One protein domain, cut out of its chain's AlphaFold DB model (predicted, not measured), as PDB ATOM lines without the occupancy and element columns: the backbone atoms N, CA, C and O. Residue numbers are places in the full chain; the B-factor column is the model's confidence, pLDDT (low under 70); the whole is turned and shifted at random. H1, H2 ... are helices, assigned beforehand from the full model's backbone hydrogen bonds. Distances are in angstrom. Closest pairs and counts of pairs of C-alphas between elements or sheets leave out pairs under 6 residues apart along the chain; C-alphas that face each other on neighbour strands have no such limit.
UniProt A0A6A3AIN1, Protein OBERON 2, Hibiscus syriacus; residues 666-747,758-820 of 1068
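AT A GLANCE: This is residues 666 to 747 and 758 to 820 of the 1068 residues of the protein "Protein OBERON 2" of Hibiscus syriacus (UniProt A0A6A3AIN1). A body of helices is built round one long helix, H5, which runs through its middle; H4, H7 and H8 lie roughly along H5, and H9 covers H8 on the side away from H5. H2 crosses H5 at a steep angle, H3 lies near H4 and H5, and H6 turns off after the end of H5. The printed part has 145 residues, with nine named helices in order H1 to H9 and no named strand: all helix. It is compact, with a radius of gyration of the C-alphas of 14.7 A, and spans 46 by 37 by 30 A.

HOW THE PARTS SIT: Begin at H1, residues 673 to 676, near H2, residues 683 to 691. H3, residues 694 to 699, only just touches H2, and only at the corner, with C-alphas 691 and 697 closest at 6.2 A. Go on to H4, residues 704 to 716, and the hub H5, residues 721 to 737, a helical hairpin at a shallow tilt of 9 degrees; C-alphas 711 and 724 are closest, 7.0 A apart. H5 touches H2 with residues 730 to 737 alone, at a steep tilt of 57 degrees; C-alphas 683 and 733 are closest, at 6.1 A. H6, residues 739 to 746, touches H5 only at the corner, C-alphas 735 and 741 being closest at 5.4 A. Beyond the cut, H7, residues 758 to 769, touches H5, with C-alphas 732 and 768 closest at 6.8 A; H4, H5 and H7 make an up and down bundle, each running against the one before. H8, residues 784 to 796, touches H5 the same way at a shallow tilt of 34.7 degrees, only just short of steep; C-alphas 737 and 789 are closest, at 7.0 A. H9, residues 801 to 812, makes a helical hairpin with H8, with C-alphas 787 and 811 closest at 6.6 A. Every O i to N i+4 pair is within hydrogen-bond range in H2, H3, H4, H6, H7 and H8; H5 has 11 of 13, H9 7 of 8, and H1 is too short for one.

IN THESE COORDINATES: Find C-alpha 673 at (-15.358, -13.721, 9.004), where H1 begins. H5 starts at C-alpha 721, (-18.629, -24.596, 10.848), and runs 21.2 A; H8 runs 18.9 A and H4 18.3 A. H9 ends at C-alpha 812, (-27.596, -17.602, -7.389).

THE WHOLE: C-alphas 666 and 801 are farthest apart, at 47.0 A. Residues 748 to 757 are not printed, and C-alphas 747 and 758 are 12.6 A apart across this cut. The link from H7 to H8 is long. Mean pLDDT of the printed part is 72.4; 49 residues are under 70, among them 666 to 680 and 773 to 782.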
ATOM      1  N   ARG A 666     -10.836 -14.413  26.584       43.88
ATOM      2  CA  ARG A 666     -10.809 -13.254  27.491       43.88
ATOM      3  C   ARG A 666     -10.247 -12.015  26.791       43.88
ATOM      4  O   ARG A 666     -10.858 -10.957  26.880       43.88
ATOM      5  N   ASP A 667      -9.170 -12.177  26.018       41.72
ATOM      6  CA  ASP A 667      -8.402 -11.033  25.502       41.72
ATOM      7  C   ASP A 667      -8.631 -10.706  24.017       41.72
ATOM      8  O   ASP A 667      -8.401  -9.566  23.607       41.72
ATOM      9  N   LYS A 668      -9.019 -11.677  23.170       44.22
ATOM     10  CA  LYS A 668      -9.174 -11.459  21.714       44.22
ATOM     11  C   LYS A 668     -10.349 -12.243  21.113       44.22
ATOM     12  O   LYS A 668     -10.640 -13.354  21.556       44.22
ATOM     13  N   PRO A 669     -11.013 -11.715  20.066       47.34
ATOM     14  CA  PRO A 669     -11.999 -12.491  19.325       47.34
ATOM     15  C   PRO A 669     -11.342 -13.717  18.678       47.34
ATOM     16  O   PRO A 669     -10.250 -13.634  18.109       47.34
ATOM     17  N   VAL A 670     -12.034 -14.859  18.737       55.44
ATOM     18  CA  VAL A 670     -11.733 -16.011  17.873       55.44
ATOM     19  C   VAL A 670     -11.892 -15.557  16.422       55.44
ATOM     20  O   VAL A 670     -12.764 -14.743  16.135       55.44
ATOM     21  N   VAL A 671     -11.058 -16.057  15.510       58.34
ATOM     22  CA  VAL A 671     -11.037 -15.570  14.126       58.34
ATOM     23  C   VAL A 671     -12.338 -15.922  13.395       58.34
ATOM     24  O   VAL A 671     -12.532 -17.051  12.949       58.34
ATOM     25  N   THR A 672     -13.217 -14.932  13.268       60.97
ATOM     26  CA  THR A 672     -14.474 -14.985  12.518       60.97
ATOM     27  C   THR A 672     -14.378 -14.151  11.238       60.97
ATOM     28  O   THR A 672     -13.596 -13.205  11.143       60.97
ATOM     29  N   LEU A 673     -15.193 -14.504  10.240       65.50
ATOM     30  CA  LEU A 673     -15.358 -13.721   9.004       65.50
ATOM     31  C   LEU A 673     -16.303 -12.515   9.198       65.50
ATOM     32  O   LEU A 673     -16.483 -11.725   8.282       65.50
ATOM     33  N   GLU A 674     -16.859 -12.342  10.404       65.19
ATOM     34  CA  GLU A 674     -17.738 -11.229  10.804       65.19
ATOM     35  C   GLU A 674     -17.078  -9.856  10.560       65.19
ATOM     36  O   GLU A 674     -17.757  -8.905  10.196       65.19
ATOM     37  N   ALA A 675     -15.747  -9.770  10.671       61.62
ATOM     38  CA  ALA A 675     -14.964  -8.561  10.396       61.62
ATOM     39  C   ALA A 675     -14.816  -8.207   8.898       61.62
ATOM     40  O   ALA A 675     -14.045  -7.311   8.572       61.62
ATOM     41  N   LEU A 676     -15.493  -8.934   8.004       63.50
ATOM     42  CA  LEU A 676     -15.617  -8.632   6.572       63.50
ATOM     43  C   LEU A 676     -17.086  -8.375   6.172       63.50
ATOM     44  O   LEU A 676     -17.377  -8.132   5.007       63.50
ATOM     45  N   ALA A 677     -18.041  -8.482   7.106       62.44
ATOM     46  CA  ALA A 677     -19.462  -8.380   6.791       62.44
ATOM     47  C   ALA A 677     -19.836  -6.951   6.356       62.44
ATOM     48  O   ALA A 677     -19.819  -6.029   7.168       62.44
ATOM     49  N   GLY A 678     -20.198  -6.791   5.080       60.25
ATOM     50  CA  GLY A 678     -20.544  -5.502   4.473       60.25
ATOM     51  C   GLY A 678     -19.415  -4.832   3.680       60.25
ATOM     52  O   GLY A 678     -19.672  -3.815   3.043       60.25
ATOM     53  N   GLU A 679     -18.205  -5.400   3.663       66.06
ATOM     54  CA  GLU A 679     -17.116  -4.984   2.766       66.06
ATOM     55  C   GLU A 679     -17.007  -5.937   1.562       66.06
ATOM     56  O   GLU A 679     -17.147  -7.154   1.713       66.06
ATOM     57  N   ALA A 680     -16.700  -5.395   0.380       68.75
ATOM     58  CA  ALA A 680     -16.402  -6.178  -0.820       68.75
ATOM     59  C   ALA A 680     -15.178  -7.098  -0.617       68.75
ATOM     60  O   ALA A 680     -14.263  -6.802   0.164       68.75
ATOM     61  N   TRP A 681     -15.129  -8.231  -1.330       77.38
ATOM     62  CA  TRP A 681     -14.083  -9.237  -1.110       77.38
ATOM     63  C   TRP A 681     -12.655  -8.711  -1.369       77.38
ATOM     64  O   TRP A 681     -12.298  -8.315  -2.478       77.38
ATOM     65  N   SER A 682     -11.785  -8.810  -0.354       79.56
ATOM     66  CA  SER A 682     -10.371  -8.420  -0.438       79.56
ATOM     67  C   SER A 682      -9.423  -9.525   0.038       79.56
ATOM     68  O   SER A 682      -9.302  -9.821   1.235       79.56
ATOM     69  N   SER A 683      -8.669 -10.092  -0.910       80.31
ATOM     70  CA  SER A 683      -7.602 -11.073  -0.659       80.31
ATOM     71  C   SER A 683      -6.530 -10.538   0.307       80.31
ATOM     72  O   SER A 683      -5.990 -11.288   1.131       80.31
ATOM     73  N   GLU A 684      -6.244  -9.234   0.258       82.25
ATOM     74  CA  GLU A 684      -5.350  -8.524   1.173       82.25
ATOM     75  C   GLU A 684      -5.906  -8.453   2.606       82.25
ATOM     76  O   GLU A 684      -5.179  -8.799   3.545       82.25
ATOM     77  N   THR A 685      -7.179  -8.086   2.796       79.62
ATOM     78  CA  THR A 685      -7.811  -7.999   4.130       79.62
ATOM     79  C   THR A 685      -7.913  -9.380   4.780       79.62
ATOM     80  O   THR A 685      -7.513  -9.566   5.932       79.62
ATOM     81  N   VAL A 686      -8.326 -10.397   4.020       81.62
ATOM     82  CA  VAL A 686      -8.413 -11.799   4.477       81.62
ATOM     83  C   VAL A 686      -7.037 -12.332   4.909       81.62
ATOM     84  O   VAL A 686      -6.905 -13.021   5.923       81.62
ATOM     85  N   LYS A 687      -5.975 -11.963   4.184       81.81
ATOM     86  CA  LYS A 687      -4.573 -12.266   4.524       81.81
ATOM     87  C   LYS A 687      -4.094 -11.495   5.762       81.81
ATOM     88  O   LYS A 687      -3.356 -12.061   6.570       81.81
ATOM     89  N   ALA A 688      -4.525 -10.246   5.946       80.62
ATOM     90  CA  ALA A 688      -4.242  -9.460   7.146       80.62
ATOM     91  C   ALA A 688      -4.945 -10.030   8.391       80.62
ATOM     92  O   ALA A 688      -4.336 -10.069   9.460       80.62
ATOM     93  N   ILE A 689      -6.164 -10.568   8.256       78.38
ATOM     94  CA  ILE A 689      -6.858 -11.315   9.317       78.38
ATOM     95  C   ILE A 689      -6.094 -12.603   9.654       78.38
ATOM     96  O   ILE A 689      -5.692 -12.782  10.804       78.38
ATOM     97  N   ALA A 690      -5.798 -13.450   8.661       77.50
ATOM     98  CA  ALA A 690      -5.060 -14.704   8.862       77.50
ATOM     99  C   ALA A 690      -3.653 -14.505   9.467       77.50
ATOM    100  O   ALA A 690      -3.134 -15.388  10.147       77.50
ATOM    101  N   SER A 691      -3.024 -13.346   9.239       75.94
ATOM    102  CA  SER A 691      -1.698 -13.024   9.781       75.94
ATOM    103  C   SER A 691      -1.679 -12.692  11.279       75.94
ATOM    104  O   SER A 691      -0.609 -12.768  11.887       75.94
ATOM    105  N   LYS A 692      -2.839 -12.377  11.879       73.19
ATOM    106  CA  LYS A 692      -2.977 -12.102  13.323       73.19
ATOM    107  C   LYS A 692      -2.712 -13.347  14.177       73.19
ATOM    108  O   LYS A 692      -2.308 -13.207  15.328       73.19
ATOM    109  N   ASP A 693      -2.897 -14.543  13.609       70.44
ATOM    110  CA  ASP A 693      -2.726 -15.821  14.297       70.44
ATOM    111  C   ASP A 693      -1.627 -16.690  13.666       70.44
ATOM    112  O   ASP A 693      -1.757 -17.236  12.568       70.44
ATOM    113  N   LEU A 694      -0.524 -16.864  14.403       66.75
ATOM    114  CA  LEU A 694       0.637 -17.632  13.940       66.75
ATOM    115  C   LEU A 694       0.310 -19.112  13.683       66.75
ATOM    116  O   LEU A 694       0.839 -19.687  12.735       66.75
ATOM    117  N   TRP A 695      -0.577 -19.713  14.483       69.44
ATOM    118  CA  TRP A 695      -0.992 -21.107  14.312       69.44
ATOM    119  C   TRP A 695      -1.815 -21.300  13.023       69.44
ATOM    120  O   TRP A 695      -1.540 -22.238  12.278       69.44
ATOM    121  N   ILE A 696      -2.722 -20.367  12.684       75.88
ATOM    122  CA  ILE A 696      -3.455 -20.376  11.401       75.88
ATOM    123  C   ILE A 696      -2.467 -20.271  10.243       75.88
ATOM    124  O   ILE A 696      -2.525 -21.082   9.326       75.88
ATOM    125  N   LYS A 697      -1.529 -19.316  10.301       76.38
ATOM    126  CA  LYS A 697      -0.505 -19.088   9.264       76.38
ATOM    127  C   LYS A 697       0.322 -20.342   8.943       76.38
ATOM    128  O   LYS A 697       0.690 -20.533   7.778       76.38
ATOM    129  N   ASP A 698       0.611 -21.168   9.950       73.88
ATOM    130  CA  ASP A 698       1.311 -22.445   9.794       73.88
ATOM    131  C   ASP A 698       0.370 -23.595   9.372       73.88
ATOM    132  O   ASP A 698       0.747 -24.378   8.502       73.88
ATOM    133  N   LEU A 699      -0.872 -23.654   9.874       76.44
ATOM    134  CA  LEU A 699      -1.907 -24.611   9.442       76.44
ATOM    135  C   LEU A 699      -2.229 -24.469   7.945       76.44
ATOM    136  O   LEU A 699      -2.202 -25.451   7.204       76.44
ATOM    137  N   ILE A 700      -2.436 -23.242   7.461       81.38
ATOM    138  CA  ILE A 700      -2.654 -22.971   6.030       81.38
ATOM    139  C   ILE A 700      -1.361 -23.076   5.202       81.38
ATOM    140  O   ILE A 700      -1.340 -22.696   4.035       81.38
ATOM    141  N   ALA A 701      -0.237 -23.518   5.775       79.62
ATOM    142  CA  ALA A 701       1.008 -23.803   5.053       79.62
ATOM    143  C   ALA A 701       1.272 -25.299   4.830       79.62
ATOM    144  O   ALA A 701       2.314 -25.636   4.273       79.62
ATOM    145  N   LEU A 702       0.354 -26.165   5.253       75.38
ATOM    146  CA  LEU A 702       0.430 -27.608   5.045       75.38
ATOM    147  C   LEU A 702      -0.053 -27.981   3.627       75.38
ATOM    148  O   LEU A 702      -0.886 -27.260   3.076       75.38
ATOM    149  N   PRO A 703       0.418 -29.098   3.034       78.56
ATOM    150  CA  PRO A 703      -0.075 -29.584   1.745       78.56
ATOM    151  C   PRO A 703      -1.571 -29.914   1.775       78.56
ATOM    152  O   PRO A 703      -2.090 -30.386   2.791       78.56
ATOM    153  N   PHE A 704      -2.255 -29.742   0.642       81.38
ATOM    154  CA  PHE A 704      -3.716 -29.810   0.592       81.38
ATOM    155  C   PHE A 704      -4.308 -31.145   1.077       81.38
ATOM    156  O   PHE A 704      -5.257 -31.139   1.857       81.38
ATOM    157  N   GLY A 705      -3.724 -32.293   0.712       74.38
ATOM    158  CA  GLY A 705      -4.200 -33.599   1.196       74.38
ATOM    159  C   GLY A 705      -4.140 -33.746   2.726       74.38
ATOM    160  O   GLY A 705      -5.021 -34.352   3.334       74.38
ATOM    161  N   PHE A 706      -3.147 -33.124   3.371       70.94
ATOM    162  CA  PHE A 706      -3.021 -33.092   4.831       70.94
ATOM    163  C   PHE A 706      -4.015 -32.099   5.452       70.94
ATOM    164  O   PHE A 706      -4.676 -32.416   6.441       70.94
ATOM    165  N   PHE A 707      -4.200 -30.936   4.820       80.38
ATOM    166  CA  PHE A 707      -5.217 -29.953   5.199       80.38
ATOM    167  C   PHE A 707      -6.644 -30.536   5.137       80.38
ATOM    168  O   PHE A 707      -7.377 -30.444   6.122       80.38
ATOM    169  N   LYS A 708      -7.013 -31.223   4.044       82.25
ATOM    170  CA  LYS A 708      -8.323 -31.886   3.865       82.25
ATOM    171  C   LYS A 708      -8.606 -32.894   4.984       82.25
ATOM    172  O   LYS A 708      -9.703 -32.888   5.543       82.25
ATOM    173  N   ARG A 709      -7.606 -33.699   5.377       74.31
ATOM    174  CA  ARG A 709      -7.724 -34.642   6.506       74.31
ATOM    175  C   ARG A 709      -7.872 -33.938   7.862       74.31
ATOM    176  O   ARG A 709      -8.703 -34.372   8.659       74.31
ATOM    177  N   ILE A 710      -7.154 -32.836   8.115       75.50
ATOM    178  CA  ILE A 710      -7.344 -32.033   9.340       75.50
ATOM    179  C   ILE A 710      -8.769 -31.475   9.396       75.50
ATOM    180  O   ILE A 710      -9.454 -31.712  10.386       75.50
ATOM    181  N   ILE A 711      -9.253 -30.805   8.341       81.44
ATOM    182  CA  ILE A 711     -10.618 -30.245   8.297       81.44
ATOM    183  C   ILE A 711     -11.680 -31.334   8.535       81.44
ATOM    184  O   ILE A 711     -12.595 -31.140   9.338       81.44
ATOM    185  N   GLY A 712     -11.528 -32.509   7.912       78.19
ATOM    186  CA  GLY A 712     -12.400 -33.662   8.158       78.19
ATOM    187  C   GLY A 712     -12.350 -34.178   9.603       78.19
ATOM    188  O   GLY A 712     -13.371 -34.606  10.139       78.19
ATOM    189  N   SER A 713     -11.195 -34.110  10.270       71.31
ATOM    190  CA  SER A 713     -11.054 -34.493  11.680       71.31
ATOM    191  C   SER A 713     -11.656 -33.450  12.637       71.31
ATOM    192  O   SER A 713     -12.397 -33.832  13.541       71.31
ATOM    193  N   LEU A 714     -11.467 -32.143  12.384       74.88
ATOM    194  CA  LEU A 714     -12.136 -31.063  13.136       74.88
ATOM    195  C   LEU A 714     -13.666 -31.249  13.121       74.88
ATOM    196  O   LEU A 714     -14.317 -31.174  14.164       74.88
ATOM    197  N   ARG A 715     -14.238 -31.547  11.944       78.88
ATOM    198  CA  ARG A 715     -15.676 -31.824  11.776       78.88
ATOM    199  C   ARG A 715     -16.133 -33.051  12.565       78.88
ATOM    200  O   ARG A 715     -17.120 -32.964  13.290       78.88
ATOM    201  N   ARG A 716     -15.393 -34.168  12.495       72.50
ATOM    202  CA  ARG A 716     -15.687 -35.387  13.281       72.50
ATOM    203  C   ARG A 716     -15.616 -35.162  14.796       72.50
ATOM    204  O   ARG A 716     -16.336 -35.825  15.530       72.50
ATOM    205  N   GLN A 717     -14.817 -34.202  15.257       65.06
ATOM    206  CA  GLN A 717     -14.735 -33.785  16.664       65.06
ATOM    207  C   GLN A 717     -15.810 -32.747  17.068       65.06
ATOM    208  O   GLN A 717     -15.735 -32.158  18.144       65.06
ATOM    209  N   GLY A 718     -16.822 -32.506  16.224       66.62
ATOM    210  CA  GLY A 718     -17.959 -31.634  16.542       66.62
ATOM    211  C   GLY A 718     -17.673 -30.131  16.441       66.62
ATOM    212  O   GLY A 718     -18.452 -29.319  16.955       66.62
ATOM    213  N   MET A 719     -16.578 -29.727  15.787       72.56
ATOM    214  CA  MET A 719     -16.270 -28.309  15.584       72.56
ATOM    215  C   MET A 719     -17.320 -27.646  14.692       72.56
ATOM    216  O   MET A 719     -17.564 -28.060  13.562       72.56
ATOM    217  N   LYS A 720     -17.936 -26.575  15.201       72.75
ATOM    218  CA  LYS A 720     -18.970 -25.827  14.474       72.75
ATOM    219  C   LYS A 720     -18.375 -25.139  13.247       72.75
ATOM    220  O   LYS A 720     -17.338 -24.487  13.366       72.75
ATOM    221  N   GLU A 721     -19.089 -25.176  12.120       77.12
ATOM    222  CA  GLU A 721     -18.629 -24.596  10.848       77.12
ATOM    223  C   GLU A 721     -18.148 -23.148  10.967       77.12
ATOM    224  O   GLU A 721     -17.123 -22.815  10.391       77.12
ATOM    225  N   LYS A 722     -18.752 -22.316  11.824       72.75
ATOM    226  CA  LYS A 722     -18.277 -20.939  12.061       72.75
ATOM    227  C   LYS A 722     -16.815 -20.798  12.540       72.75
ATOM    228  O   LYS A 722     -16.308 -19.683  12.576       72.75
ATOM    229  N   TYR A 723     -16.152 -21.891  12.931       76.00
ATOM    230  CA  TYR A 723     -14.711 -21.952  13.217       76.00
ATOM    231  C   TYR A 723     -13.908 -22.711  12.145       76.00
ATOM    232  O   TYR A 723     -12.724 -22.442  11.972       76.00
ATOM    233  N   VAL A 724     -14.535 -23.641  11.417       80.06
ATOM    234  CA  VAL A 724     -13.901 -24.459  10.362       80.06
ATOM    235  C   VAL A 724     -13.877 -23.711   9.023       80.06
ATOM    236  O   VAL A 724     -12.854 -23.655   8.346       80.06
ATOM    237  N   THR A 725     -14.990 -23.068   8.672       80.62
ATOM    238  CA  THR A 725     -15.186 -22.268   7.460       80.62
ATOM    239  C   THR A 725     -14.147 -21.144   7.295       80.62
ATOM    240  O   THR A 725     -13.540 -21.096   6.225       80.62
ATOM    241  N   PRO A 726     -13.825 -20.302   8.307       81.94
ATOM    242  CA  PRO A 726     -12.756 -19.307   8.171       81.94
ATOM    243  C   PRO A 726     -11.404 -19.928   7.797       81.94
ATOM    244  O   PRO A 726     -10.701 -19.400   6.943       81.94
ATOM    245  N   ILE A 727     -11.058 -21.089   8.368       83.88
ATOM    246  CA  ILE A 727      -9.795 -21.791   8.087       83.88
ATOM    247  C   ILE A 727      -9.729 -22.236   6.613       83.88
ATOM    248  O   ILE A 727      -8.682 -22.089   5.980       83.88
ATOM    249  N   ILE A 728     -10.843 -22.721   6.049       87.12
ATOM    250  CA  ILE A 728     -10.956 -23.070   4.622       87.12
ATOM    251  C   ILE A 728     -10.793 -21.818   3.748       87.12
ATOM    252  O   ILE A 728      -9.993 -21.832   2.813       87.12
ATOM    253  N   VAL A 729     -11.467 -20.714   4.088       86.06
ATOM    254  CA  VAL A 729     -11.368 -19.434   3.359       86.06
ATOM    255  C   VAL A 729      -9.940 -18.865   3.404       86.06
ATOM    256  O   VAL A 729      -9.435 -18.395   2.383       86.06
ATOM    257  N   PHE A 730      -9.225 -18.967   4.531       86.62
ATOM    258  CA  PHE A 730      -7.818 -18.551   4.620       86.62
ATOM    259  C   PHE A 730      -6.877 -19.438   3.795       86.62
ATOM    260  O   PHE A 730      -5.921 -18.925   3.208       86.62
ATOM    261  N   TYR A 731      -7.141 -20.747   3.721       87.06
ATOM    262  CA  TYR A 731      -6.387 -21.658   2.857       87.06
ATOM    263  C   TYR A 731      -6.607 -21.322   1.375       87.06
ATOM    264  O   TYR A 731      -5.637 -21.140   0.637       87.06
ATOM    265  N   ALA A 732      -7.870 -21.173   0.966       87.25
ATOM    266  CA  ALA A 732      -8.260 -20.812  -0.392       87.25
ATOM    267  C   ALA A 732      -7.664 -19.463  -0.813       87.25
ATOM    268  O   ALA A 732      -6.968 -19.383  -1.824       87.25
ATOM    269  N   ASN A 733      -7.815 -18.422   0.012       86.38
ATOM    270  CA  ASN A 733      -7.203 -17.126  -0.269       86.38
ATOM    271  C   ASN A 733      -5.685 -17.249  -0.479       86.38
ATOM    272  O   ASN A 733      -5.134 -16.720  -1.439       86.38
ATOM    273  N   LYS A 734      -4.988 -17.997   0.379       84.81
ATOM    274  CA  LYS A 734      -3.533 -18.120   0.285       84.81
ATOM    275  C   LYS A 734      -3.052 -18.839  -0.980       84.81
ATOM    276  O   LYS A 734      -2.107 -18.349  -1.592       84.81
ATOM    277  N   TRP A 735      -3.644 -19.982  -1.330       83.25
ATOM    278  CA  TRP A 735      -3.129 -20.870  -2.388       83.25
ATOM    279  C   TRP A 735      -3.798 -20.700  -3.756       83.25
ATOM    280  O   TRP A 735      -3.217 -21.110  -4.759       83.25
ATOM    281  N   VAL A 736      -4.984 -20.088  -3.793       80.31
ATOM    282  CA  VAL A 736      -5.801 -19.908  -5.001       80.31
ATOM    283  C   VAL A 736      -5.942 -18.417  -5.346       80.31
ATOM    284  O   VAL A 736      -5.507 -18.008  -6.423       80.31
ATOM    285  N   LEU A 737      -6.481 -17.590  -4.436       80.38
ATOM    286  CA  LEU A 737      -6.965 -16.228  -4.763       80.38
ATOM    287  C   LEU A 737      -5.960 -15.077  -4.557       80.38
ATOM    288  O   LEU A 737      -6.198 -13.961  -5.017       80.38
ATOM    289  N   SER A 738      -4.867 -15.271  -3.813       78.38
ATOM    290  CA  SER A 738      -3.939 -14.166  -3.528       78.38
ATOM    291  C   SER A 738      -2.980 -13.922  -4.690       78.38
ATOM    292  O   SER A 738      -2.438 -14.863  -5.261       78.38
ATOM    293  N   LYS A 739      -2.642 -12.656  -4.966       69.00
ATOM    294  CA  LYS A 739      -1.688 -12.245  -6.022       69.00
ATOM    295  C   LYS A 739      -0.299 -12.906  -5.920       69.00
ATOM    296  O   LYS A 739       0.434 -12.962  -6.899       69.00
ATOM    297  N   LYS A 740       0.064 -13.452  -4.751       63.75
ATOM    298  CA  LYS A 740       1.290 -14.254  -4.571       63.75
ATOM    299  C   LYS A 740       1.141 -15.730  -4.953       63.75
ATOM    300  O   LYS A 740       2.159 -16.366  -5.178       63.75
ATOM    301  N   ALA A 741      -0.079 -16.259  -5.037       63.09
ATOM    302  CA  ALA A 741      -0.356 -17.554  -5.651       63.09
ATOM    303  C   ALA A 741      -0.216 -17.473  -7.175       63.09
ATOM    304  O   ALA A 741       0.494 -18.300  -7.726       63.09
ATOM    305  N   HIS A 742      -0.789 -16.445  -7.827       61.16
ATOM    306  CA  HIS A 742      -0.555 -16.129  -9.253       61.16
ATOM    307  C   HIS A 742       0.951 -16.183  -9.573       61.16
ATOM    308  O   HIS A 742       1.414 -17.122 -10.213       61.16
ATOM    309  N   GLN A 743       1.734 -15.301  -8.941       60.47
ATOM    310  CA  GLN A 743       3.190 -15.242  -9.107       60.47
ATOM    311  C   GLN A 743       3.930 -16.535  -8.730       60.47
ATOM    312  O   GLN A 743       5.006 -16.789  -9.260       60.47
ATOM    313  N   PHE A 744       3.425 -17.343  -7.794       59.50
ATOM    314  CA  PHE A 744       4.072 -18.608  -7.426       59.50
ATOM    315  C   PHE A 744       3.857 -19.682  -8.496       59.50
ATOM    316  O   PHE A 744       4.812 -20.367  -8.854       59.50
ATOM    317  N   TRP A 745       2.636 -19.802  -9.022       60.44
ATOM    318  CA  TRP A 745       2.308 -20.767 -10.067       60.44
ATOM    319  C   TRP A 745       2.924 -20.356 -11.414       60.44
ATOM    320  O   TRP A 745       3.610 -21.170 -12.028       60.44
ATOM    321  N   GLU A 746       2.831 -19.077 -11.792       56.94
ATOM    322  CA  GLU A 746       3.483 -18.496 -12.981       56.94
ATOM    323  C   GLU A 746       4.999 -18.755 -12.998       56.94
ATOM    324  O   GLU A 746       5.527 -19.289 -13.969       56.94
ATOM    325  N   ASN A 747       5.707 -18.461 -11.897       52.31
ATOM    326  CA  ASN A 747       7.154 -18.713 -11.799       52.31
ATOM    327  C   ASN A 747       7.514 -20.194 -11.559       52.31
ATOM    328  O   ASN A 747       8.697 -20.532 -11.571       52.31
ATOM    329  N   ASP A 758      -0.773 -27.516 -13.490       50.94
ATOM    330  CA  ASP A 758      -2.154 -27.007 -13.463       50.94
ATOM    331  C   ASP A 758      -3.125 -28.037 -12.876       50.94
ATOM    332  O   ASP A 758      -4.045 -27.678 -12.137       50.94
ATOM    333  N   ASN A 759      -2.849 -29.332 -13.079       59.84
ATOM    334  CA  ASN A 759      -3.540 -30.427 -12.395       59.84
ATOM    335  C   ASN A 759      -3.484 -30.291 -10.864       59.84
ATOM    336  O   ASN A 759      -4.475 -30.568 -10.185       59.84
ATOM    337  N   ASN A 760      -2.369 -29.813 -10.298       66.19
ATOM    338  CA  ASN A 760      -2.260 -29.589  -8.856       66.19
ATOM    339  C   ASN A 760      -3.097 -28.386  -8.386       66.19
ATOM    340  O   ASN A 760      -3.751 -28.479  -7.346       66.19
ATOM    341  N   VAL A 761      -3.141 -27.280  -9.138       69.19
ATOM    342  CA  VAL A 761      -3.991 -26.123  -8.788       69.19
ATOM    343  C   VAL A 761      -5.473 -26.483  -8.909       69.19
ATOM    344  O   VAL A 761      -6.244 -26.225  -7.983       69.19
ATOM    345  N   SER A 762      -5.844 -27.168  -9.993       71.25
ATOM    346  CA  SER A 762      -7.174 -27.734 -10.235       71.25
ATOM    347  C   SER A 762      -7.618 -28.662  -9.097       71.25
ATOM    348  O   SER A 762      -8.681 -28.456  -8.509       71.25
ATOM    349  N   ALA A 763      -6.774 -29.612  -8.679       73.38
ATOM    350  CA  ALA A 763      -7.076 -30.530  -7.576       73.38
ATOM    351  C   ALA A 763      -7.219 -29.828  -6.210       73.38
ATOM    352  O   ALA A 763      -8.042 -30.240  -5.385       73.38
ATOM    353  N   ILE A 764      -6.450 -28.760  -5.957       79.94
ATOM    354  CA  ILE A 764      -6.576 -27.939  -4.742       79.94
ATOM    355  C   ILE A 764      -7.886 -27.146  -4.764       79.94
ATOM    356  O   ILE A 764      -8.632 -27.178  -3.786       79.94
ATOM    357  N   LEU A 765      -8.177 -26.462  -5.872       77.75
ATOM    358  CA  LEU A 765      -9.400 -25.685  -6.075       77.75
ATOM    359  C   LEU A 765     -10.645 -26.575  -5.939       77.75
ATOM    360  O   LEU A 765     -11.534 -26.268  -5.144       77.75
ATOM    361  N   GLN A 766     -10.651 -27.725  -6.614       78.62
ATOM    362  CA  GLN A 766     -11.682 -28.749  -6.479       78.62
ATOM    363  C   GLN A 766     -11.845 -29.201  -5.028       78.62
ATOM    364  O   GLN A 766     -12.944 -29.198  -4.480       78.62
ATOM    365  N   GLY A 767     -10.744 -29.576  -4.380       81.75
ATOM    366  CA  GLY A 767     -10.785 -30.076  -3.017       81.75
ATOM    367  C   GLY A 767     -11.224 -29.029  -1.987       81.75
ATOM    368  O   GLY A 767     -11.717 -29.409  -0.926       81.75
ATOM    369  N   ILE A 768     -11.074 -27.735  -2.279       85.44
ATOM    370  CA  ILE A 768     -11.649 -26.645  -1.482       85.44
ATOM    371  C   ILE A 768     -13.171 -26.597  -1.655       85.44
ATOM    372  O   ILE A 768     -13.860 -26.449  -0.648       85.44
ATOM    373  N   LEU A 769     -13.694 -26.764  -2.877       79.00
ATOM    374  CA  LEU A 769     -15.139 -26.866  -3.130       79.00
ATOM    375  C   LEU A 769     -15.740 -28.081  -2.397       79.00
ATOM    376  O   LEU A 769     -16.696 -27.913  -1.645       79.00
ATOM    377  N   ASP A 770     -15.102 -29.259  -2.473       80.94
ATOM    378  CA  ASP A 770     -15.490 -30.464  -1.703       80.94
ATOM    379  C   ASP A 770     -15.550 -30.229  -0.177       80.94
ATOM    380  O   ASP A 770     -16.191 -30.981   0.558       80.94
ATOM    381  N   LEU A 771     -14.794 -29.248   0.329       81.31
ATOM    382  CA  LEU A 771     -14.701 -28.927   1.752       81.31
ATOM    383  C   LEU A 771     -15.714 -27.870   2.204       81.31
ATOM    384  O   LEU A 771     -15.817 -27.642   3.413       81.31
ATOM    385  N   GLN A 772     -16.458 -27.229   1.305       72.75
ATOM    386  CA  GLN A 772     -17.434 -26.208   1.687       72.75
ATOM    387  C   GLN A 772     -18.598 -26.796   2.510       72.75
ATOM    388  O   GLN A 772     -18.914 -27.983   2.401       72.75
ATOM    389  N   PRO A 773     -19.217 -26.005   3.407       63.81
ATOM    390  CA  PRO A 773     -20.285 -26.501   4.264       63.81
ATOM    391  C   PRO A 773     -21.608 -26.630   3.495       63.81
ATOM    392  O   PRO A 773     -22.142 -25.651   2.980       63.81
ATOM    393  N   ILE A 774     -22.162 -27.842   3.462       49.94
ATOM    394  CA  ILE A 774     -23.418 -28.145   2.770       49.94
ATOM    395  C   ILE A 774     -24.609 -27.705   3.643       49.94
ATOM    396  O   ILE A 774     -24.860 -28.292   4.696       49.94
ATOM    397  N   GLY A 775     -25.354 -26.686   3.194       51.44
ATOM    398  CA  GLY A 775     -26.663 -26.298   3.744       51.44
ATOM    399  C   GLY A 775     -26.841 -24.806   4.080       51.44
ATOM    400  O   GLY A 775     -25.931 -24.132   4.564       51.44
ATOM    401  N   GLU A 776     -28.075 -24.317   3.908       45.84
ATOM    402  CA  GLU A 776     -28.541 -22.911   4.016       45.84
ATOM    403  C   GLU A 776     -28.130 -22.139   5.287       45.84
ATOM    404  O   GLU A 776     -28.192 -20.911   5.349       45.84
ATOM    405  N   LYS A 777     -27.777 -22.855   6.358       47.94
ATOM    406  CA  LYS A 777     -27.437 -22.270   7.666       47.94
ATOM    407  C   LYS A 777     -25.943 -21.978   7.816       47.94
ATOM    408  O   LYS A 777     -25.557 -21.359   8.804       47.94
ATOM    409  N   ALA A 778     -25.121 -22.396   6.850       46.97
ATOM    410  CA  ALA A 778     -23.689 -22.113   6.802       46.97
ATOM    411  C   ALA A 778     -23.310 -21.046   5.758       46.97
ATOM    412  O   ALA A 778     -22.341 -20.322   5.977       46.97
ATOM    413  N   SER A 779     -24.093 -20.881   4.683       49.47
ATOM    414  CA  SER A 779     -23.871 -19.845   3.655       49.47
ATOM    415  C   SER A 779     -23.837 -18.425   4.233       49.47
ATOM    416  O   SER A 779     -23.018 -17.614   3.817       49.47
ATOM    417  N   ARG A 780     -24.612 -18.148   5.293       53.72
ATOM    418  CA  ARG A 780     -24.600 -16.864   6.032       53.72
ATOM    419  C   ARG A 780     -23.273 -16.522   6.741       53.72
ATOM    420  O   ARG A 780     -23.196 -15.480   7.384       53.72
ATOM    421  N   ALA A 781     -22.261 -17.392   6.697       55.50
ATOM    422  CA  ALA A 781     -20.947 -17.173   7.312       55.50
ATOM    423  C   ALA A 781     -19.823 -16.878   6.298       55.50
ATOM    424  O   ALA A 781     -18.673 -16.708   6.710       55.50
ATOM    425  N   ILE A 782     -20.128 -16.844   4.996       64.50
ATOM    426  CA  ILE A 782     -19.174 -16.623   3.902       64.50
ATOM    427  C   ILE A 782     -19.724 -15.496   3.019       64.50
ATOM    428  O   ILE A 782     -20.902 -15.508   2.677       64.50
ATOM    429  N   LEU A 783     -18.887 -14.526   2.642       72.44
ATOM    430  CA  LEU A 783     -19.285 -13.484   1.690       72.44
ATOM    431  C   LEU A 783     -19.526 -14.079   0.302       72.44
ATOM    432  O   LEU A 783     -18.722 -14.883  -0.166       72.44
ATOM    433  N   VAL A 784     -20.557 -13.621  -0.405       78.44
ATOM    434  CA  VAL A 784     -20.802 -14.043  -1.794       78.44
ATOM    435  C   VAL A 784     -19.658 -13.629  -2.739       78.44
ATOM    436  O   VAL A 784     -19.275 -14.418  -3.600       78.44
ATOM    437  N   GLY A 785     -18.974 -12.508  -2.476       79.06
ATOM    438  CA  GLY A 785     -17.721 -12.133  -3.147       79.06
ATOM    439  C   GLY A 785     -16.589 -13.170  -3.076       79.06
ATOM    440  O   GLY A 785     -15.801 -13.279  -4.013       79.06
ATOM    441  N   PHE A 786     -16.523 -14.013  -2.032       83.56
ATOM    442  CA  PHE A 786     -15.582 -15.147  -2.014       83.56
ATOM    443  C   PHE A 786     -15.916 -16.168  -3.105       83.56
ATOM    444  O   PHE A 786     -15.017 -16.709  -3.745       83.56
ATOM    445  N   TYR A 787     -17.205 -16.428  -3.329       82.94
ATOM    446  CA  TYR A 787     -17.661 -17.360  -4.353       82.94
ATOM    447  C   TYR A 787     -17.451 -16.797  -5.760       82.94
ATOM    448  O   TYR A 787     -16.956 -17.527  -6.612       82.94
ATOM    449  N   PHE A 788     -17.699 -15.502  -5.990       82.81
ATOM    450  CA  PHE A 788     -17.345 -14.837  -7.254       82.81
ATOM    451  C   PHE A 788     -15.828 -14.848  -7.529       82.81
ATOM    452  O   PHE A 788     -15.404 -15.133  -8.654       82.81
ATOM    453  N   ALA A 789     -14.992 -14.628  -6.508       81.56
ATOM    454  CA  ALA A 789     -13.533 -14.736  -6.623       81.56
ATOM    455  C   ALA A 789     -13.064 -16.181  -6.904       81.56
ATOM    456  O   ALA A 789     -12.143 -16.404  -7.688       81.56
ATOM    457  N   MET A 790     -13.708 -17.184  -6.300       81.69
ATOM    458  CA  MET A 790     -13.459 -18.601  -6.600       81.69
ATOM    459  C   MET A 790     -13.937 -18.987  -8.008       81.69
ATOM    460  O   MET A 790     -13.264 -19.770  -8.680       81.69
ATOM    461  N   LEU A 791     -15.061 -18.428  -8.469       80.88
ATOM    462  CA  LEU A 791     -15.620 -18.675  -9.795       80.88
ATOM    463  C   LEU A 791     -14.700 -18.124 -10.883       80.88
ATOM    464  O   LEU A 791     -14.240 -18.906 -11.707       80.88
ATOM    465  N   SER A 792     -14.352 -16.837 -10.843       79.31
ATOM    466  CA  SER A 792     -13.390 -16.226 -11.782       79.31
ATOM    467  C   SER A 792     -12.086 -17.027 -11.867       79.31
ATOM    468  O   SER A 792     -11.680 -17.448 -12.951       79.31
ATOM    469  N   ARG A 793     -11.509 -17.405 -10.721       77.12
ATOM    470  CA  ARG A 793     -10.299 -18.240 -10.683       77.12
ATOM    471  C   ARG A 793     -10.493 -19.655 -11.251       77.12
ATOM    472  O   ARG A 793      -9.557 -20.232 -11.796       77.12
ATOM    473  N   SER A 794     -11.697 -20.223 -11.167       76.94
ATOM    474  CA  SER A 794     -12.033 -21.509 -11.803       76.94
ATOM    475  C   SER A 794     -12.237 -21.420 -13.319       76.94
ATOM    476  O   SER A 794     -12.187 -22.450 -13.998       76.94
ATOM    477  N   LEU A 795     -12.464 -20.215 -13.854       74.25
ATOM    478  CA  LEU A 795     -12.562 -19.946 -15.288       74.25
ATOM    479  C   LEU A 795     -11.175 -19.767 -15.908       74.25
ATOM    480  O   LEU A 795     -10.953 -20.311 -16.991       74.25
ATOM    481  N   GLU A 796     -10.253 -19.107 -15.190       71.94
ATOM    482  CA  GLU A 796      -8.820 -19.017 -15.530       71.94
ATOM    483  C   GLU A 796      -8.184 -20.413 -15.695       71.94
ATOM    484  O   GLU A 796      -7.530 -20.676 -16.698       71.94
ATOM    485  N   PHE A 797      -8.414 -21.328 -14.742       67.62
ATOM    486  CA  PHE A 797      -7.838 -22.686 -14.745       67.62
ATOM    487  C   PHE A 797      -8.709 -23.768 -15.418       67.62
ATOM    488  O   PHE A 797      -8.420 -24.956 -15.283       67.62
ATOM    489  N   GLY A 798      -9.781 -23.394 -16.126       61.50
ATOM    490  CA  GLY A 798     -10.510 -24.310 -17.016       61.50
ATOM    491  C   GLY A 798     -11.097 -25.578 -16.371       61.50
ATOM    492  O   GLY A 798     -10.956 -26.660 -16.938       61.50
ATOM    493  N   LEU A 799     -11.761 -25.477 -15.209       63.62
ATOM    494  CA  LEU A 799     -12.431 -26.640 -14.593       63.62
ATOM    495  C   LEU A 799     -13.572 -27.230 -15.457       63.62
ATOM    496  O   LEU A 799     -14.040 -26.638 -16.427       63.62
ATOM    497  N   THR A 800     -14.044 -28.419 -15.070       61.78
ATOM    498  CA  THR A 800     -15.156 -29.145 -15.705       61.78
ATOM    499  C   THR A 800     -16.525 -28.486 -15.467       61.78
ATOM    500  O   THR A 800     -16.883 -28.241 -14.312       61.78
ATOM    501  N   SER A 801     -17.322 -28.333 -16.534       63.25
ATOM    502  CA  SER A 801     -18.623 -27.625 -16.561       63.25
ATOM    503  C   SER A 801     -19.569 -27.952 -15.393       63.25
ATOM    504  O   SER A 801     -19.953 -27.043 -14.660       63.25
ATOM    505  N   ASP A 802     -19.804 -29.244 -15.116       65.38
ATOM    506  CA  ASP A 802     -20.644 -29.782 -14.021       65.38
ATOM    507  C   ASP A 802     -20.416 -29.114 -12.645       65.38
ATOM    508  O   ASP A 802     -21.297 -29.107 -11.778       65.38
ATOM    509  N   ARG A 803     -19.217 -28.564 -12.419       66.38
ATOM    510  CA  ARG A 803     -18.797 -27.948 -11.153       66.38
ATOM    511  C   ARG A 803     -18.685 -26.428 -11.218       66.38
ATOM    512  O   ARG A 803     -18.774 -25.789 -10.172       66.38
ATOM    513  N   HIS A 804     -18.572 -25.845 -12.414       73.62
ATOM    514  CA  HIS A 804     -18.892 -24.430 -12.621       73.62
ATOM    515  C   HIS A 804     -20.383 -24.186 -12.411       73.62
ATOM    516  O   HIS A 804     -20.744 -23.187 -11.801       73.62
ATOM    517  N   GLU A 805     -21.242 -25.085 -12.895       75.88
ATOM    518  CA  GLU A 805     -22.704 -25.024 -12.736       75.88
ATOM    519  C   GLU A 805     -23.088 -25.008 -11.249       75.88
ATOM    520  O   GLU A 805     -23.617 -24.011 -10.772       75.88
ATOM    521  N   LYS A 806     -22.646 -26.002 -10.465       77.19
ATOM    522  CA  LYS A 806     -22.898 -26.056  -9.006       77.19
ATOM    523  C   LYS A 806     -22.420 -24.815  -8.238       77.19
ATOM    524  O   LYS A 806     -23.013 -24.455  -7.223       77.19
ATOM    525  N   LEU A 807     -21.342 -24.169  -8.692       79.38
ATOM    526  CA  LEU A 807     -20.843 -22.927  -8.095       79.38
ATOM    527  C   LEU A 807     -21.694 -21.711  -8.503       79.38
ATOM    528  O   LEU A 807     -21.934 -20.842  -7.668       79.38
ATOM    529  N   GLN A 808     -22.185 -21.666  -9.745       83.44
ATOM    530  CA  GLN A 808     -23.140 -20.657 -10.220       83.44
ATOM    531  C   GLN A 808     -24.484 -20.778  -9.484       83.44
ATOM    532  O   GLN A 808     -24.962 -19.771  -8.968       83.44
ATOM    533  N   ASP A 809     -25.028 -21.991  -9.329       82.31
ATOM    534  CA  ASP A 809     -26.251 -22.261  -8.555       82.31
ATOM    535  C   ASP A 809     -26.107 -21.772  -7.103       82.31
ATOM    536  O   ASP A 809     -26.969 -21.081  -6.554       82.31
ATOM    537  N   GLN A 810     -24.970 -22.083  -6.471       80.94
ATOM    538  CA  GLN A 810     -24.687 -21.656  -5.102       80.94
ATOM    539  C   GLN A 810     -24.598 -20.127  -4.978       80.94
ATOM    540  O   GLN A 810     -25.116 -19.572  -4.007       80.94
ATOM    541  N   ILE A 811     -24.011 -19.437  -5.963       84.75
ATOM    542  CA  ILE A 811     -23.997 -17.968  -6.025       84.75
ATOM    543  C   ILE A 811     -25.411 -17.413  -6.240       84.75
ATOM    544  O   ILE A 811     -25.781 -16.462  -5.550       84.75
ATOM    545  N   ALA A 812     -26.221 -18.023  -7.112       86.62
ATOM    546  CA  ALA A 812     -27.596 -17.602  -7.389       86.62
ATOM    547  C   ALA A 812     -28.435 -17.539  -6.100       86.62
ATOM    548  O   ALA A 812     -29.047 -16.510  -5.806       86.62
ATOM    549  N   THR A 813     -28.356 -18.566  -5.239       82.62
ATOM    550  CA  THR A 813     -29.043 -18.563  -3.925       82.62
ATOM    551  C   THR A 813     -28.590 -17.445  -2.968       82.62
ATOM    552  O   THR A 813     -29.288 -17.139  -1.999       82.62
ATOM    553  N   MET A 814     -27.436 -16.817  -3.221       80.25
ATOM    554  CA  MET A 814     -26.802 -15.809  -2.364       80.25
ATOM    555  C   MET A 814     -26.789 -14.387  -2.958       80.25
ATOM    556  O   MET A 814     -26.299 -13.474  -2.292       80.25
ATOM    557  N   LEU A 815     -27.359 -14.158  -4.152       85.44
ATOM    558  CA  LEU A 815     -27.355 -12.848  -4.835       85.44
ATOM    559  C   LEU A 815     -27.917 -11.693  -3.990       85.44
ATOM    560  O   LEU A 815     -27.458 -10.563  -4.105       85.44
ATOM    561  N   HIS A 816     -28.862 -11.967  -3.089       82.44
ATOM    562  CA  HIS A 816     -29.443 -10.969  -2.182       82.44
ATOM    563  C   HIS A 816     -28.476 -10.459  -1.088       82.44
ATOM    564  O   HIS A 816     -28.855  -9.600  -0.292       82.44
ATOM    565  N   PHE A 817     -27.241 -10.973  -1.043       78.81
ATOM    566  CA  PHE A 817     -26.134 -10.466  -0.224       78.81
ATOM    567  C   PHE A 817     -24.976  -9.874  -1.055       78.81
ATOM    568  O   PHE A 817     -23.950  -9.528  -0.471       78.81
ATOM    569  N   ALA A 818     -25.093  -9.800  -2.387       82.31
ATOM    570  CA  ALA A 818     -24.002  -9.374  -3.266       82.31
ATOM    571  C   ALA A 818     -23.933  -7.854  -3.434       82.31
ATOM    572  O   ALA A 818     -24.956  -7.174  -3.538       82.31
ATOM    573  N   GLN A 819     -22.707  -7.336  -3.493       78.62
ATOM    574  CA  GLN A 819     -22.419  -5.957  -3.884       78.62
ATOM    575  C   GLN A 819     -22.112  -5.900  -5.387       78.62
ATOM    576  O   GLN A 819     -21.740  -6.908  -5.988       78.62
ATOM    577  N   VAL A 820     -22.255  -4.731  -6.016       76.94
ATOM    578  CA  VAL A 820     -21.990  -4.556  -7.461       76.94
ATOM    579  C   VAL A 820     -20.527  -4.893  -7.774       76.94
ATOM    580  O   VAL A 820     -20.214  -5.497  -8.795       76.94
TER     581      VAL A 820